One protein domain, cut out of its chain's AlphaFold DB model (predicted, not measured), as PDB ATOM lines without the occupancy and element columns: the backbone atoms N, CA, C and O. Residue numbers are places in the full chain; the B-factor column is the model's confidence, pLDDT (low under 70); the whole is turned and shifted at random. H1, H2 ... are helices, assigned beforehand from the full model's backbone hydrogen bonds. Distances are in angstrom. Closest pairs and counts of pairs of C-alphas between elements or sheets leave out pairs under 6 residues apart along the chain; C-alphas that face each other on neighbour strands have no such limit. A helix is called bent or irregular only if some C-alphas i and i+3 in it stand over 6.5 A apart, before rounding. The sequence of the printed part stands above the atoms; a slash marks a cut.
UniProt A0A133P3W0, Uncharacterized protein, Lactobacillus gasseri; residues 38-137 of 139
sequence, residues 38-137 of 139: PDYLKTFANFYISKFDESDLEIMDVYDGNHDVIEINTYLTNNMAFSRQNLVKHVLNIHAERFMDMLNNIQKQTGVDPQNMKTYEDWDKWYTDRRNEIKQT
ATOM      1  N   PRO A  38     -46.216  14.144  53.897       94.56
ATOM      2  CA  PRO A  38     -45.063  13.266  54.015       94.56
ATOM      3  C   PRO A  38     -43.770  13.990  53.618       94.56
ATOM      4  O   PRO A  38     -43.770  14.878  52.762       94.56
ATOM      5  N   ASP A  39     -42.653  13.588  54.227       94.44
ATOM      6  CA  ASP A  39     -41.373  14.292  54.081       94.44
ATOM      7  C   ASP A  39     -40.878  14.332  52.634       94.44
ATOM      8  O   ASP A  39     -40.445  15.384  52.176       94.44
ATOM      9  N   TYR A  40     -41.027  13.242  51.876       94.75
ATOM     10  CA  TYR A  40     -40.626  13.212  50.464       94.75
ATOM     11  C   TYR A  40     -41.364  14.270  49.623       94.75
ATOM     12  O   TYR A  40     -40.787  14.849  48.705       94.75
ATOM     13  N   LEU A  41     -42.623  14.572  49.964       96.06
ATOM     14  CA  LEU A  41     -43.437  15.565  49.266       96.06
ATOM     15  C   LEU A  41     -43.033  16.988  49.667       96.06
ATOM     16  O   LEU A  41     -42.956  17.869  48.815       96.06
ATOM     17  N   LYS A  42     -42.707  17.200  50.949       96.50
ATOM     18  CA  LYS A  42     -42.127  18.457  51.455       96.50
ATOM     19  C   LYS A  42     -40.790  18.756  50.777       96.50
ATOM     20  O   LYS A  42     -40.585  19.873  50.304       96.50
ATOM     21  N   THR A  43     -39.911  17.760  50.691       96.81
ATOM     22  CA  THR A  43     -38.611  17.877  50.026       96.81
ATOM     23  C   THR A  43     -38.779  18.160  48.537       96.81
ATOM     24  O   THR A  43     -38.166  19.100  48.032       96.81
ATOM     25  N   PHE A  44     -39.650  17.416  47.846       97.81
ATOM     26  CA  PHE A  44     -39.901  17.634  46.423       97.81
ATOM     27  C   PHE A  44     -40.492  19.021  46.142       97.81
ATOM     28  O   PHE A  44     -40.002  19.718  45.260       97.81
ATOM     29  N   ALA A  45     -41.474  19.477  46.925       97.50
ATOM     30  CA  ALA A  45     -42.027  20.823  46.777       97.50
ATOM     31  C   ALA A  45     -40.977  21.910  47.038       97.50
ATOM     32  O   ALA A  45     -40.924  22.904  46.319       97.50
ATOM     33  N   ASN A  46     -40.103  21.723  48.031       97.56
ATOM     34  CA  ASN A  46     -39.012  22.664  48.263       97.56
ATOM     35  C   ASN A  46     -38.049  22.727  47.067       97.56
ATOM     36  O   ASN A  46     -37.668  23.819  46.649       97.56
ATOM     37  N   PHE A  47     -37.697  21.575  46.496       98.00
ATOM     38  CA  PHE A  47     -36.904  21.501  45.274       98.00
ATOM     39  C   PHE A  47     -37.599  22.199  44.097       98.00
ATOM     40  O   PHE A  47     -37.023  23.104  43.496       98.00
ATOM     41  N   TYR A  48     -38.861  21.859  43.834       97.56
ATOM     42  CA  TYR A  48     -39.645  22.409  42.732       97.56
ATOM     43  C   TYR A  48     -39.711  23.932  42.789       97.56
ATOM     44  O   TYR A  48     -39.418  24.608  41.811       97.56
ATOM     45  N   ILE A  49     -40.046  24.497  43.950       97.38
ATOM     46  CA  ILE A  49     -40.153  25.948  44.076       97.38
ATOM     47  C   ILE A  49     -38.743  26.585  43.935       97.38
ATOM     48  O   ILE A  49     -38.625  27.737  43.543       97.38
ATOM     49  N   SER A  50     -37.630  25.889  44.237       96.88
ATOM     50  CA  SER A  50     -36.273  26.439  43.991       96.88
ATOM     51  C   SER A  50     -36.027  26.586  42.495       96.88
ATOM     52  O   SER A  50     -35.582  27.624  42.023       96.88
ATOM     53  N   LYS A  51     -36.416  25.556  41.746       96.38
ATOM     54  CA  LYS A  51     -36.373  25.541  40.288       96.38
ATOM     55  C   LYS A  51     -37.325  26.546  39.654       96.38
ATOM     56  O   LYS A  51     -36.959  27.187  38.676       96.38
ATOM     57  N   PHE A  52     -38.486  26.771  40.257       95.94
ATOM     58  CA  PHE A  52     -39.380  27.863  39.886       95.94
ATOM     59  C   PHE A  52     -38.701  29.236  40.022       95.94
ATOM     60  O   PHE A  52     -38.706  30.007  39.065       95.94
ATOM     61  N   ASP A  53     -38.065  29.521  41.165       94.62
ATOM     62  CA  ASP A  53     -37.365  30.795  41.399       94.62
ATOM     63  C   ASP A  53     -36.200  31.003  40.410       94.62
ATOM     64  O   ASP A  53     -35.918  32.125  39.989       94.62
ATOM     65  N   GLU A  54     -35.549  29.914  39.995       94.81
ATOM     66  CA  GLU A  54     -34.483  29.891  38.983       94.81
ATOM     67  C   GLU A  54     -35.008  29.983  37.536       94.81
ATOM     68  O   GLU A  54     -34.209  30.068  36.603       94.81
ATOM     69  N   SER A  55     -36.332  29.981  37.324       93.69
ATOM     70  CA  SER A  55     -36.964  29.815  36.001       93.69
ATOM     71  C   SER A  55     -36.490  28.553  35.261       93.69
ATOM     72  O   SER A  55     -36.420  28.520  34.034       93.69
ATOM     73  N   ASP A  56     -36.161  27.505  36.016       93.12
ATOM     74  CA  ASP A  56     -35.561  26.257  35.555       93.12
ATOM     75  C   ASP A  56     -36.506  25.070  35.793       93.12
ATOM     76  O   ASP A  56     -36.195  24.157  36.552       93.12
ATOM     77  N   LEU A  57     -37.674  25.074  35.148       93.00
ATOM     78  CA  LEU A  57     -38.674  23.998  35.257       93.00
ATOM     79  C   LEU A  57     -38.877  23.194  33.966       93.00
ATOM     80  O   LEU A  57     -39.736  22.322  33.925       93.00
ATOM     81  N   GLU A  58     -38.066  23.422  32.936       90.06
ATOM     82  CA  GLU A  58     -38.228  22.787  31.617       90.06
ATOM     83  C   GLU A  58     -38.300  21.252  31.679       90.06
ATOM     84  O   GLU A  58     -39.021  20.621  30.910       90.06
ATOM     85  N   ILE A  59     -37.556  20.617  32.593       91.88
ATOM     86  CA  ILE A  59     -37.582  19.154  32.727       91.88
ATOM     87  C   ILE A  59     -38.850  18.691  33.461       91.88
ATOM     88  O   ILE A  59     -39.282  17.560  33.249       91.88
ATOM     89  N   MET A  60     -39.468  19.537  34.296       91.75
ATOM     90  CA  MET A  60     -40.745  19.217  34.951       91.75
ATOM     91  C   MET A  60     -41.894  19.138  33.950       91.75
ATOM     92  O   MET A  60     -42.755  18.278  34.114       91.75
ATOM     93  N   ASP A  61     -41.863  19.942  32.885       88.44
ATOM     94  CA  ASP A  61     -42.887  19.927  31.830       88.44
ATOM     95  C   ASP A  61     -43.004  18.552  31.146       88.44
ATOM     96  O   ASP A  61     -44.078  18.163  30.694       88.44
ATOM     97  N   VAL A  62     -41.924  17.760  31.121       89.31
ATOM     98  CA  VAL A  62     -41.918  16.385  30.580       89.31
ATOM     99  C   VAL A  62     -42.782  15.428  31.415       89.31
ATOM    100  O   VAL A  62     -43.275  14.412  30.914       89.31
ATOM    101  N   TYR A  63     -42.967  15.739  32.697       89.50
ATOM    102  CA  TYR A  63     -43.746  14.938  33.642       89.50
ATOM    103  C   TYR A  63     -45.086  15.586  33.993       89.50
ATOM    104  O   TYR A  63     -45.818  15.039  34.827       89.50
ATOM    105  N   ASP A  64     -45.416  16.711  33.354       86.75
ATOM    106  CA  ASP A  64     -46.704  17.371  33.499       86.75
ATOM    107  C   ASP A  64     -47.789  16.522  32.827       86.75
ATOM    108  O   ASP A  64     -47.812  16.343  31.610       86.75
ATOM    109  N   GLY A  65     -48.654  15.918  33.643       72.81
ATOM    110  CA  GLY A  65     -49.721  15.045  33.156       72.81
ATOM    111  C   GLY A  65     -51.031  15.795  32.932       72.81
ATOM    112  O   GLY A  65     -51.661  15.634  31.888       72.81
ATOM    113  N   ASN A  66     -51.435  16.608  33.911       82.38
ATOM    114  CA  ASN A  66     -52.764  17.218  33.986       82.38
ATOM    115  C   ASN A  66     -52.716  18.753  34.093       82.38
ATOM    116  O   ASN A  66     -53.568  19.348  34.751       82.38
ATOM    117  N   HIS A  67     -51.744  19.409  33.447       85.69
ATOM    118  CA  HIS A  67     -51.493  20.852  33.614       85.69
ATOM    119  C   HIS A  67     -51.173  21.240  35.069       85.69
ATOM    120  O   HIS A  67     -51.441  22.361  35.515       85.69
ATOM    121  N   ASP A  68     -50.582  20.309  35.812       91.00
ATOM    122  CA  ASP A  68     -50.200  20.463  37.208       91.00
ATOM    123  C   ASP A  68     -49.166  21.575  37.365       91.00
ATOM    124  O   ASP A  68     -49.258  22.384  38.291       91.00
ATOM    125  N   VAL A  69     -48.221  21.662  36.423       92.00
ATOM    126  CA  VAL A  69     -47.173  22.690  36.418       92.00
ATOM    127  C   VAL A  69     -47.769  24.094  36.330       92.00
ATOM    128  O   VAL A  69     -47.376  24.974  37.092       92.00
ATOM    129  N   ILE A  70     -48.747  24.316  35.448       92.88
ATOM    130  CA  ILE A  70     -49.362  25.639  35.258       92.88
ATOM    131  C   ILE A  70     -50.100  26.082  36.523       92.88
ATOM    132  O   ILE A  70     -49.942  27.223  36.964       92.88
ATOM    133  N   GLU A  71     -50.886  25.187  37.121       93.88
ATOM    134  CA  GLU A  71     -51.651  25.471  38.338       93.88
ATOM    135  C   GLU A  71     -50.727  25.783  39.523       93.88
ATOM    136  O   GLU A  71     -50.910  26.789  40.216       93.88
ATOM    137  N   ILE A  72     -49.688  24.964  39.722       95.62
ATOM    138  CA  ILE A  72     -48.699  25.175  40.784       95.62
ATOM    139  C   ILE A  72     -47.963  26.500  40.558       95.62
ATOM    140  O   ILE A  72     -47.904  27.325  41.467       95.62
ATOM    141  N   ASN A  73     -47.459  26.751  39.350       95.62
ATOM    142  CA  ASN A  73     -46.723  27.976  39.035       95.62
ATOM    143  C   ASN A  73     -47.587  29.225  39.218       95.62
ATOM    144  O   ASN A  73     -47.133  30.200  39.812       95.62
ATOM    145  N   THR A  74     -48.852  29.177  38.793       95.88
ATOM    146  CA  THR A  74     -49.807  30.273  39.006       95.88
ATOM    147  C   THR A  74     -49.979  30.567  40.495       95.88
ATOM    148  O   THR A  74     -49.965  31.730  40.910       95.88
ATOM    149  N   TYR A  75     -50.094  29.526  41.324       96.12
ATOM    150  CA  TYR A  75     -50.156  29.694  42.770       96.12
ATOM    151  C   TYR A  75     -48.882  30.340  43.326       96.12
ATOM    152  O   TYR A  75     -48.971  31.290  44.106       96.12
ATOM    153  N   LEU A  76     -47.704  29.861  42.922       96.62
ATOM    154  CA  LEU A  76     -46.421  30.388  43.391       96.62
ATOM    155  C   LEU A  76     -46.241  31.859  43.011       96.62
ATOM    156  O   LEU A  76     -45.939  32.668  43.887       96.62
ATOM    157  N   THR A  77     -46.534  32.234  41.761       96.69
ATOM    158  CA  THR A  77     -46.507  33.631  41.298       96.69
ATOM    159  C   THR A  77     -47.414  34.528  42.141       96.69
ATOM    160  O   THR A  77     -47.001  35.604  42.574       96.69
ATOM    161  N   ASN A  78     -48.638  34.085  42.435       96.81
ATOM    162  CA  ASN A  78     -49.592  34.881  43.211       96.81
ATOM    163  C   ASN A  78     -49.210  35.019  44.693       96.81
ATOM    164  O   ASN A  78     -49.733  35.896  45.381       96.81
ATOM    165  N   ASN A  79     -48.305  34.174  45.191       95.00
ATOM    166  CA  ASN A  79     -47.935  34.108  46.602       95.00
ATOM    167  C   ASN A  79     -46.432  34.344  46.846       95.00
ATOM    168  O   ASN A  79     -45.951  34.057  47.940       95.00
ATOM    169  N   MET A  80     -45.690  34.923  45.890       91.56
ATOM    170  CA  MET A  80     -44.230  35.150  45.985       91.56
ATOM    171  C   MET A  80     -43.783  35.967  47.209       91.56
ATOM    172  O   MET A  80     -42.618  35.928  47.588       91.56
ATOM    173  N   ALA A  81     -44.693  36.711  47.849       92.69
ATOM    174  CA  ALA A  81     -44.404  37.446  49.083       92.69
ATOM    175  C   ALA A  81     -44.193  36.532  50.307       92.69
ATOM    176  O   ALA A  81     -43.666  36.976  51.330       92.69
ATOM    177  N   PHE A  82     -44.628  35.272  50.245       92.81
ATOM    178  CA  PHE A  82     -44.431  34.315  51.326       92.81
ATOM    179  C   PHE A  82     -42.981  33.842  51.402       92.81
ATOM    180  O   PHE A  82     -42.290  33.674  50.402       92.81
ATOM    181  N   SER A  83     -42.525  33.562  52.625       94.50
ATOM    182  CA  SER A  83     -41.241  32.893  52.819       94.50
ATOM    183  C   SER A  83     -41.261  31.501  52.186       94.50
ATOM    184  O   SER A  83     -42.301  30.844  52.134       94.50
ATOM    185  N   ARG A  84     -40.083  31.005  51.804       94.00
ATOM    186  CA  ARG A  84     -39.857  29.647  51.286       94.00
ATOM    187  C   ARG A  84     -40.614  28.562  52.060       94.00
ATOM    188  O   ARG A  84     -41.318  27.740  51.482       94.00
ATOM    189  N   GLN A  85     -40.472  28.579  53.385       92.38
ATOM    190  CA  GLN A  85     -41.087  27.595  54.275       92.38
ATOM    191  C   GLN A  85     -42.613  27.705  54.280       92.38
ATOM    192  O   GLN A  85     -43.301  26.686  54.317       92.38
ATOM    193  N   ASN A  86     -43.146  28.928  54.227       93.69
ATOM    194  CA  ASN A  86     -44.586  29.138  54.144       93.69
ATOM    195  C   ASN A  86     -45.118  28.734  52.768       93.69
ATOM    196  O   ASN A  86     -46.132  28.051  52.715       93.69
ATOM    197  N   LEU A  87     -44.413  29.035  51.675       95.12
ATOM    198  CA  LEU A  87     -44.791  28.576  50.336       95.12
ATOM    199  C   LEU A  87     -44.926  27.055  50.271       95.12
ATOM    200  O   LEU A  87     -45.956  26.576  49.810       95.12
ATOM    201  N   VAL A  88     -43.960  26.300  50.806       96.00
ATOM    202  CA  VAL A  88     -44.045  24.828  50.862       96.00
ATOM    203  C   VAL A  88     -45.297  24.373  51.617       96.00
ATOM    204  O   VAL A  88     -46.047  23.538  51.118       96.00
ATOM    205  N   LYS A  89     -45.571  24.942  52.798       94.44
ATOM    206  CA  LYS A  89     -46.770  24.593  53.583       94.44
ATOM    207  C   LYS A  89     -48.059  24.902  52.828       94.44
ATOM    208  O   LYS A  89     -48.954  24.067  52.757       94.44
ATOM    209  N   HIS A  90     -48.147  26.102  52.271       94.50
ATOM    210  CA  HIS A  90     -49.333  26.605  51.596       94.50
ATOM    211  C   HIS A  90     -49.615  25.859  50.291       94.50
ATOM    212  O   HIS A  90     -50.738  25.399  50.083       94.50
ATOM    213  N   VAL A  91     -48.596  25.677  49.448       95.31
ATOM    214  CA  VAL A  91     -48.760  24.988  48.168       95.31
ATOM    215  C   VAL A  91     -49.122  23.525  48.387       95.31
ATOM    216  O   VAL A  91     -49.995  23.018  47.698       95.31
ATOM    217  N   LEU A  92     -48.547  22.851  49.388       96.19
ATOM    218  CA  LEU A  92     -48.916  21.467  49.683       96.19
ATOM    219  C   LEU A  92     -50.297  21.352  50.328       96.19
ATOM    220  O   LEU A  92     -50.978  20.350  50.139       96.19
ATOM    221  N   ASN A  93     -50.758  22.369  51.053       94.19
ATOM    222  CA  ASN A  93     -52.116  22.351  51.588       94.19
ATOM    223  C   ASN A  93     -53.183  22.363  50.478       94.19
ATOM    224  O   ASN A  93     -54.256  21.796  50.659       94.19
ATOM    225  N   ILE A  94     -52.882  22.996  49.339       93.44
ATOM    226  CA  ILE A  94     -53.832  23.209  48.234       93.44
ATOM    227  C   ILE A  94     -53.584  22.239  47.067       93.44
ATOM    228  O   ILE A  94     -54.530  21.760  46.445       93.44
ATOM    229  N   HIS A  95     -52.322  21.916  46.781       95.44
ATOM    230  CA  HIS A  95     -51.884  21.223  45.568       95.44
ATOM    231  C   HIS A  95     -51.076  19.942  45.835       95.44
ATOM    232  O   HIS A  95     -50.404  19.459  44.928       95.44
ATOM    233  N   ALA A  96     -51.141  19.349  47.036       95.50
ATOM    234  CA  ALA A  96     -50.427  18.096  47.329       95.50
ATOM    235  C   ALA A  96     -50.703  16.975  46.310       95.50
ATOM    236  O   ALA A  96     -49.769  16.288  45.909       95.50
ATOM    237  N   GLU A  97     -51.951  16.811  45.861       94.25
ATOM    238  CA  GLU A  97     -52.315  15.803  44.849       94.25
ATOM    239  C   GLU A  97     -51.598  16.033  43.514       94.25
ATOM    240  O   GLU A  97     -51.099  15.084  42.925       94.25
ATOM    241  N   ARG A  98     -51.418  17.291  43.103       95.06
ATOM    242  CA  ARG A  98     -50.703  17.636  41.863       95.06
ATOM    243  C   ARG A  98     -49.215  17.312  41.952       95.06
ATOM    244  O   ARG A  98     -48.628  16.759  41.029       95.06
ATOM    245  N   PHE A  99     -48.599  17.595  43.103       95.69
ATOM    246  CA  PHE A  99     -47.225  17.160  43.358       95.69
ATOM    247  C   PHE A  99     -47.109  15.630  43.374       95.69
ATOM    248  O   PHE A  99     -46.137  15.091  42.851       95.69
ATOM    249  N   MET A 100     -48.093  14.921  43.936       95.06
ATOM    250  CA  MET A 100     -48.124  13.456  43.909       95.06
ATOM    251  C   MET A 100     -48.257  12.909  42.484       95.06
ATOM    252  O   MET A 100     -47.546  11.969  42.139       95.06
ATOM    253  N   ASP A 101     -49.100  13.500  41.642       95.06
ATOM    254  CA  ASP A 101     -49.260  13.089  40.245       95.06
ATOM    255  C   ASP A 101     -47.970  13.280  39.441       95.06
ATOM    256  O   ASP A 101     -47.536  12.364  38.735       95.06
ATOM    257  N   MET A 102     -47.282  14.405  39.639       94.81
ATOM    258  CA  MET A 102     -45.970  14.653  39.040       94.81
ATOM    259  C   MET A 102     -44.927  13.624  39.499       94.81
ATOM    260  O   MET A 102     -44.219  13.043  38.674       94.81
ATOM    261  N   LEU A 103     -44.872  13.321  40.800       95.88
ATOM    262  CA  LEU A 103     -43.990  12.285  41.347       95.88
ATOM    263  C   LEU A 103     -44.312  10.891  40.793       95.88
ATOM    264  O   LEU A 103     -43.400  10.135  40.454       95.88
ATOM    265  N   ASN A 104     -45.595  10.559  40.641       95.44
ATOM    266  CA  ASN A 104     -46.038   9.307  40.035       95.44
ATOM    267  C   ASN A 104     -45.592   9.212  38.569       95.44
ATOM    268  O   ASN A 104     -45.176   8.143  38.118       95.44
ATOM    269  N   ASN A 105     -45.655  10.313  37.817       94.69
ATOM    270  CA  ASN A 105     -45.187  10.360  36.434       94.69
ATOM    271  C   ASN A 105     -43.665  10.203  36.351       94.69
ATOM    272  O   ASN A 105     -43.184   9.405  35.543       94.69
ATOM    273  N   ILE A 106     -42.914  10.872  37.229       94.81
ATOM    274  CA  ILE A 106     -41.460  10.702  37.348       94.81
ATOM    275  C   ILE A 106     -41.116   9.237  37.635       94.81
ATOM    276  O   ILE A 106     -40.290   8.651  36.932       94.81
ATOM    277  N   GLN A 107     -41.776   8.612  38.612       95.62
ATOM    278  CA  GLN A 107     -41.537   7.212  38.960       95.62
ATOM    279  C   GLN A 107     -41.843   6.274  37.789       95.62
ATOM    280  O   GLN A 107     -41.035   5.405  37.467       95.62
ATOM    281  N   LYS A 108     -42.978   6.465  37.109       94.94
ATOM    282  CA  LYS A 108     -43.368   5.646  35.950       94.94
ATOM    283  C   LYS A 108     -42.376   5.752  34.794       94.94
ATOM    284  O   LYS A 108     -42.097   4.749  34.147       94.94
ATOM    285  N   GLN A 109     -41.870   6.952  34.516       92.06
ATOM    286  CA  GLN A 109     -41.018   7.200  33.351       92.06
ATOM    287  C   GLN A 109     -39.528   6.946  33.607       92.06
ATOM    288  O   GLN A 109     -38.786   6.669  32.667       92.06
ATOM    289  N   THR A 110     -39.068   7.079  34.853       92.12
ATOM    290  CA  THR A 110     -37.632   7.018  35.190       92.12
ATOM    291  C   THR A 110     -37.269   5.845  36.093       92.12
ATOM    292  O   THR A 110     -36.095   5.510  36.214       92.12
ATOM    293  N   GLY A 111     -38.253   5.220  36.746       93.56
ATOM    294  CA  GLY A 111     -38.028   4.189  37.758       93.56
ATOM    295  C   GLY A 111     -37.518   4.722  39.101       93.56
ATOM    296  O   GLY A 111     -37.304   3.926  40.014       93.56
ATOM    297  N   VAL A 112     -37.330   6.038  39.250       94.44
ATOM    298  CA  VAL A 112     -36.966   6.656  40.531       94.44
ATOM    299  C   VAL A 112     -38.080   6.456  41.548       94.44
ATOM    300  O   VAL A 112     -39.245   6.690  41.249       94.44
ATOM    301  N   ASP A 113     -37.707   6.075  42.766       95.75
ATOM    302  CA  ASP A 113     -38.611   6.044  43.913       95.75
ATOM    303  C   ASP A 113     -38.536   7.380  44.679       95.75
ATOM    304  O   ASP A 113     -37.513   7.649  45.323       95.75
ATOM    305  N   PRO A 114     -39.598   8.212  44.651       94.31
ATOM    306  CA  PRO A 114     -39.629   9.496  45.346       94.31
ATOM    307  C   PRO A 114     -39.368   9.394  46.848       94.31
ATOM    308  O   PRO A 114     -38.825  10.324  47.436       94.31
ATOM    309  N   GLN A 115     -39.714   8.269  47.486       94.75
ATOM    310  CA  GLN A 115     -39.525   8.094  48.930       94.75
ATOM    311  C   GLN A 115     -38.045   7.981  49.322       94.75
ATOM    312  O   GLN A 115     -37.686   8.231  50.476       94.75
ATOM    313  N   ASN A 116     -37.177   7.638  48.366       95.31
ATOM    314  CA  ASN A 116     -35.731   7.590  48.570       95.31
ATOM    315  C   ASN A 116     -35.047   8.944  48.331       95.31
ATOM    316  O   ASN A 116     -33.897   9.102  48.736       95.31
ATOM    317  N   MET A 117     -35.748   9.920  47.746       95.62
ATOM    318  CA  MET A 117     -35.247  11.276  47.508       95.62
ATOM    319  C   MET A 117     -35.534  12.162  48.727       95.62
ATOM    320  O   MET A 117     -36.565  12.832  48.821       95.62
ATOM    321  N   LYS A 118     -34.637  12.110  49.714       93.44
ATOM    322  CA  LYS A 118     -34.871  12.662  51.059       93.44
ATOM    323  C   LYS A 118     -34.473  14.125  51.183       93.44
ATOM    324  O   LYS A 118     -34.994  14.823  52.052       93.44
ATOM    325  N   THR A 119     -33.568  14.583  50.328       95.44
ATOM    326  CA  THR A 119     -32.977  15.920  50.380       95.44
ATOM    327  C   THR A 119     -33.244  16.721  49.109       95.44
ATOM    328  O   THR A 119     -33.671  16.184  48.085       95.44
ATOM    329  N   TYR A 120     -33.014  18.033  49.189       95.12
ATOM    330  CA  TYR A 120     -33.039  18.898  48.013       95.12
ATOM    331  C   TYR A 120     -31.998  18.432  46.988       95.12
ATOM    332  O   TYR A 120     -32.291  18.337  45.800       95.12
ATOM    333  N   GLU A 121     -30.806  18.092  47.473       96.62
ATOM    334  CA  GLU A 121     -29.657  17.679  46.678       96.62
ATOM    335  C   GLU A 121     -29.925  16.379  45.911       96.62
ATOM    336  O   GLU A 121     -29.475  16.245  44.774       96.62
ATOM    337  N   ASP A 122     -30.697  15.448  46.483       96.94
ATOM    338  CA  ASP A 122     -31.109  14.220  45.790       96.94
ATOM    339  C   ASP A 122     -31.923  14.544  44.523       96.94
ATOM    340  O   ASP A 122     -31.654  14.015  43.439       96.94
ATOM    341  N   TRP A 123     -32.881  15.469  44.644       97.44
ATOM    342  CA  TRP A 123     -33.707  15.919  43.524       97.44
ATOM    343  C   TRP A 123     -32.935  16.782  42.528       97.44
ATOM    344  O   TRP A 123     -33.079  16.588  41.322       97.44
ATOM    345  N   ASP A 124     -32.094  17.697  43.008       96.50
ATOM    346  CA  ASP A 124     -31.277  18.569  42.161       96.50
ATOM    347  C   ASP A 124     -30.269  17.773  41.327       96.50
ATOM    348  O   ASP A 124     -30.108  18.014  40.122       96.50
ATOM    349  N   LYS A 125     -29.658  16.745  41.931       96.44
ATOM    350  CA  LYS A 125     -28.784  15.821  41.214       96.44
ATOM    351  C   LYS A 125     -29.554  15.066  40.133       96.44
ATOM    352  O   LYS A 125     -29.119  15.058  38.983       96.44
ATOM    353  N   TRP A 126     -30.691  14.458  40.479       96.00
ATOM    354  CA  TRP A 126     -31.519  13.737  39.508       96.00
ATOM    355  C   TRP A 126     -31.955  14.641  38.348       96.00
ATOM    356  O   TRP A 126     -31.850  14.254  37.184       96.00
ATOM    357  N   TYR A 127     -32.382  15.866  38.651       95.38
ATOM    358  CA  TYR A 127     -32.810  16.847  37.659       95.38
ATOM    359  C   TYR A 127     -31.678  17.210  36.691       95.38
ATOM    360  O   TYR A 127     -31.863  17.233  35.470       95.38
ATOM    361  N   THR A 128     -30.481  17.437  37.233       93.69
ATOM    362  CA  THR A 128     -29.279  17.749  36.454       93.69
ATOM    363  C   THR A 128     -28.852  16.577  35.570       93.69
ATOM    364  O   THR A 128     -28.576  16.776  34.385       93.69
ATOM    365  N   ASP A 129     -28.831  15.357  36.115       94.00
ATOM    366  CA  ASP A 129     -28.525  14.142  35.355       94.00
ATOM    367  C   ASP A 129     -29.510  13.990  34.185       94.00
ATOM    368  O   ASP A 129     -29.102  13.818  33.033       94.00
ATOM    369  N   ARG A 130     -30.808  14.177  34.450       91.44
ATOM    370  CA  ARG A 130     -31.867  14.049  33.446       91.44
ATOM    371  C   ARG A 130     -31.760  15.072  32.322       91.44
ATOM    372  O   ARG A 130     -31.922  14.734  31.149       91.44
ATOM    373  N   ARG A 131     -31.445  16.321  32.660       90.62
ATOM    374  CA  ARG A 131     -31.159  17.371  31.677       90.62
ATOM    375  C   ARG A 131     -29.995  16.985  30.762       90.62
ATOM    376  O   ARG A 131     -30.056  17.242  29.560       90.62
ATOM    377  N   ASN A 132     -28.937  16.393  31.310       89.44
ATOM    378  CA  ASN A 132     -27.772  15.988  30.526       89.44
ATOM    379  C   ASN A 132     -28.093  14.825  29.578       89.44
ATOM    380  O   ASN A 132     -27.676  14.869  28.422       89.44
ATOM    381  N   GLU A 133     -28.880  13.843  30.025       86.25
ATOM    382  CA  GLU A 133     -29.368  12.750  29.171       86.25
ATOM    383  C   GLU A 133     -30.150  13.288  27.966       86.25
ATOM    384  O   GLU A 133     -29.845  12.946  26.823       86.25
ATOM    385  N   ILE A 134     -31.105  14.195  28.197       80.25
ATOM    386  CA  ILE A 134     -31.919  14.787  27.123       80.25
ATOM    387  C   ILE A 134     -31.038  15.551  26.124       80.25
ATOM    388  O   ILE A 134     -31.167  15.359  24.914       80.25
ATOM    389  N   LYS A 135     -30.089  16.367  26.604       74.25
ATOM    390  CA  LYS A 135     -29.153  17.099  25.730       74.25
ATOM    391  C   LYS A 135     -28.309  16.167  24.858       74.25
ATOM    392  O   LYS A 135     -28.079  16.478  23.691       74.25
ATOM    393  N   GLN A 136     -27.868  15.033  25.402       69.25
ATOM    394  CA  GLN A 136     -27.095  14.045  24.649       69.25
ATOM    395  C   GLN A 136     -27.928  13.352  23.568       69.25
ATOM    396  O   GLN A 136     -27.405  13.089  22.494       69.25
ATOM    397  N   THR A 137     -29.218  13.096  23.807       64.31
ATOM    398  CA  THR A 137     -30.093  12.466  22.798       64.31
ATOM    399  C   THR A 137     -30.446  13.365  21.609       64.31
ATOM    400  O   THR A 137     -30.895  12.860  20.583       64.31
TER     401      THR A 137
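Overview. This is residues 38 to 137 of the 139 residues of an uncharacterized protein of Lactobacillus gasseri (UniProt A0A133P3W0). The longest helix, H4, is bent into an L, and H1 lies in its angle near the middle of the model, packing on both arms. H3 also packs on both arms, while H5 packs with its first turns on H1 and runs on away from it to the end of the printed part. The printed part has 100 residues, with five named helices in the order H1, H2, H3, H4, H5 and no named strand; the class is all helix, with 75 residues in helices. The whole is compact, with a radius of gyration of the C-alphas of 12.8 A, and only just elongated, spanning 38 by 25 by 25 A.

Along the chain. Begin with H4, residues 84 to 110, assigned as one helix by its hydrogen bonds but bent: C-alphas 94 and 97 are 8.3 A apart. Find C-alpha 84 at (-39.857, 29.647, 51.286); from there arm H4a, residues 84 to 94, runs 15.7 A. Arm H4b, residues 97 to 110, runs 19.6 A, about perpendicular to H4a at 84 degrees. H1, residues 39 to 53, begins at C-alpha 39 at (-41.373, 14.292, 54.081) and is 21.2 A long. H2 is residues 60 to 63, and H3 is residues 68 to 78, 15.6 A long. H5, residues 120 to 137, runs 26.2 A to C-alpha 137 at (-30.093, 12.466, 22.798).

Arrangement. H4 is the hub, touching H1, H2 and H3. Look at Asn 46 and Val 88, whose C-alphas, 6.1 A apart, are the closest of H1 and H4a; these touch at a steep tilt of 67 degrees, opposite ways. H1 touches H4b with residues 41 to 45 alone, about perpendicular at 90 degrees; the closest C-alphas are those of Leu 41 and Phe 99, 7.2 A apart. H3 touches H4a, closest at the C-alphas of Tyr 75 and Val 91, 7.3 A, at a steep tilt of 52 degrees. H3 touches H4b at residues 98 to 102 of H4b alone, closest at the C-alphas of Asp 68 and Arg 98, 5.5 A. H2 and H4b only just touch, with 3 pairs of C-alphas within 8 A, the closest being those of Tyr 63 and Asn 105, 5.6 A. H5 touches H1 with residues 120 to 124 alone, at a steep tilt of 58 degrees, the same way; the C-alphas of Phe 47 and Tyr 120 come closest, 5.4 A. H5 is apart from H2, H3 and both arms of H4. The helix packing is mostly crossed, with no shallow tilt among five touching pairs. In H1, H3, H4a, H4b and H5 every O i to N i+4 pair is within hydrogen-bond range; H2 is too short for such a pair.

Size, cuts and confidence. The two C-alphas farthest apart are those of Ala 81 and Thr 137, 39.0 A. The printed part has no cut. The links H2 to H3 and H3 to H4 are tight, H1 to H2 and H4 to H5 are short, and no link is long. The mean pLDDT of the printed part is 93.1, and residues 136 to 137 are under 70.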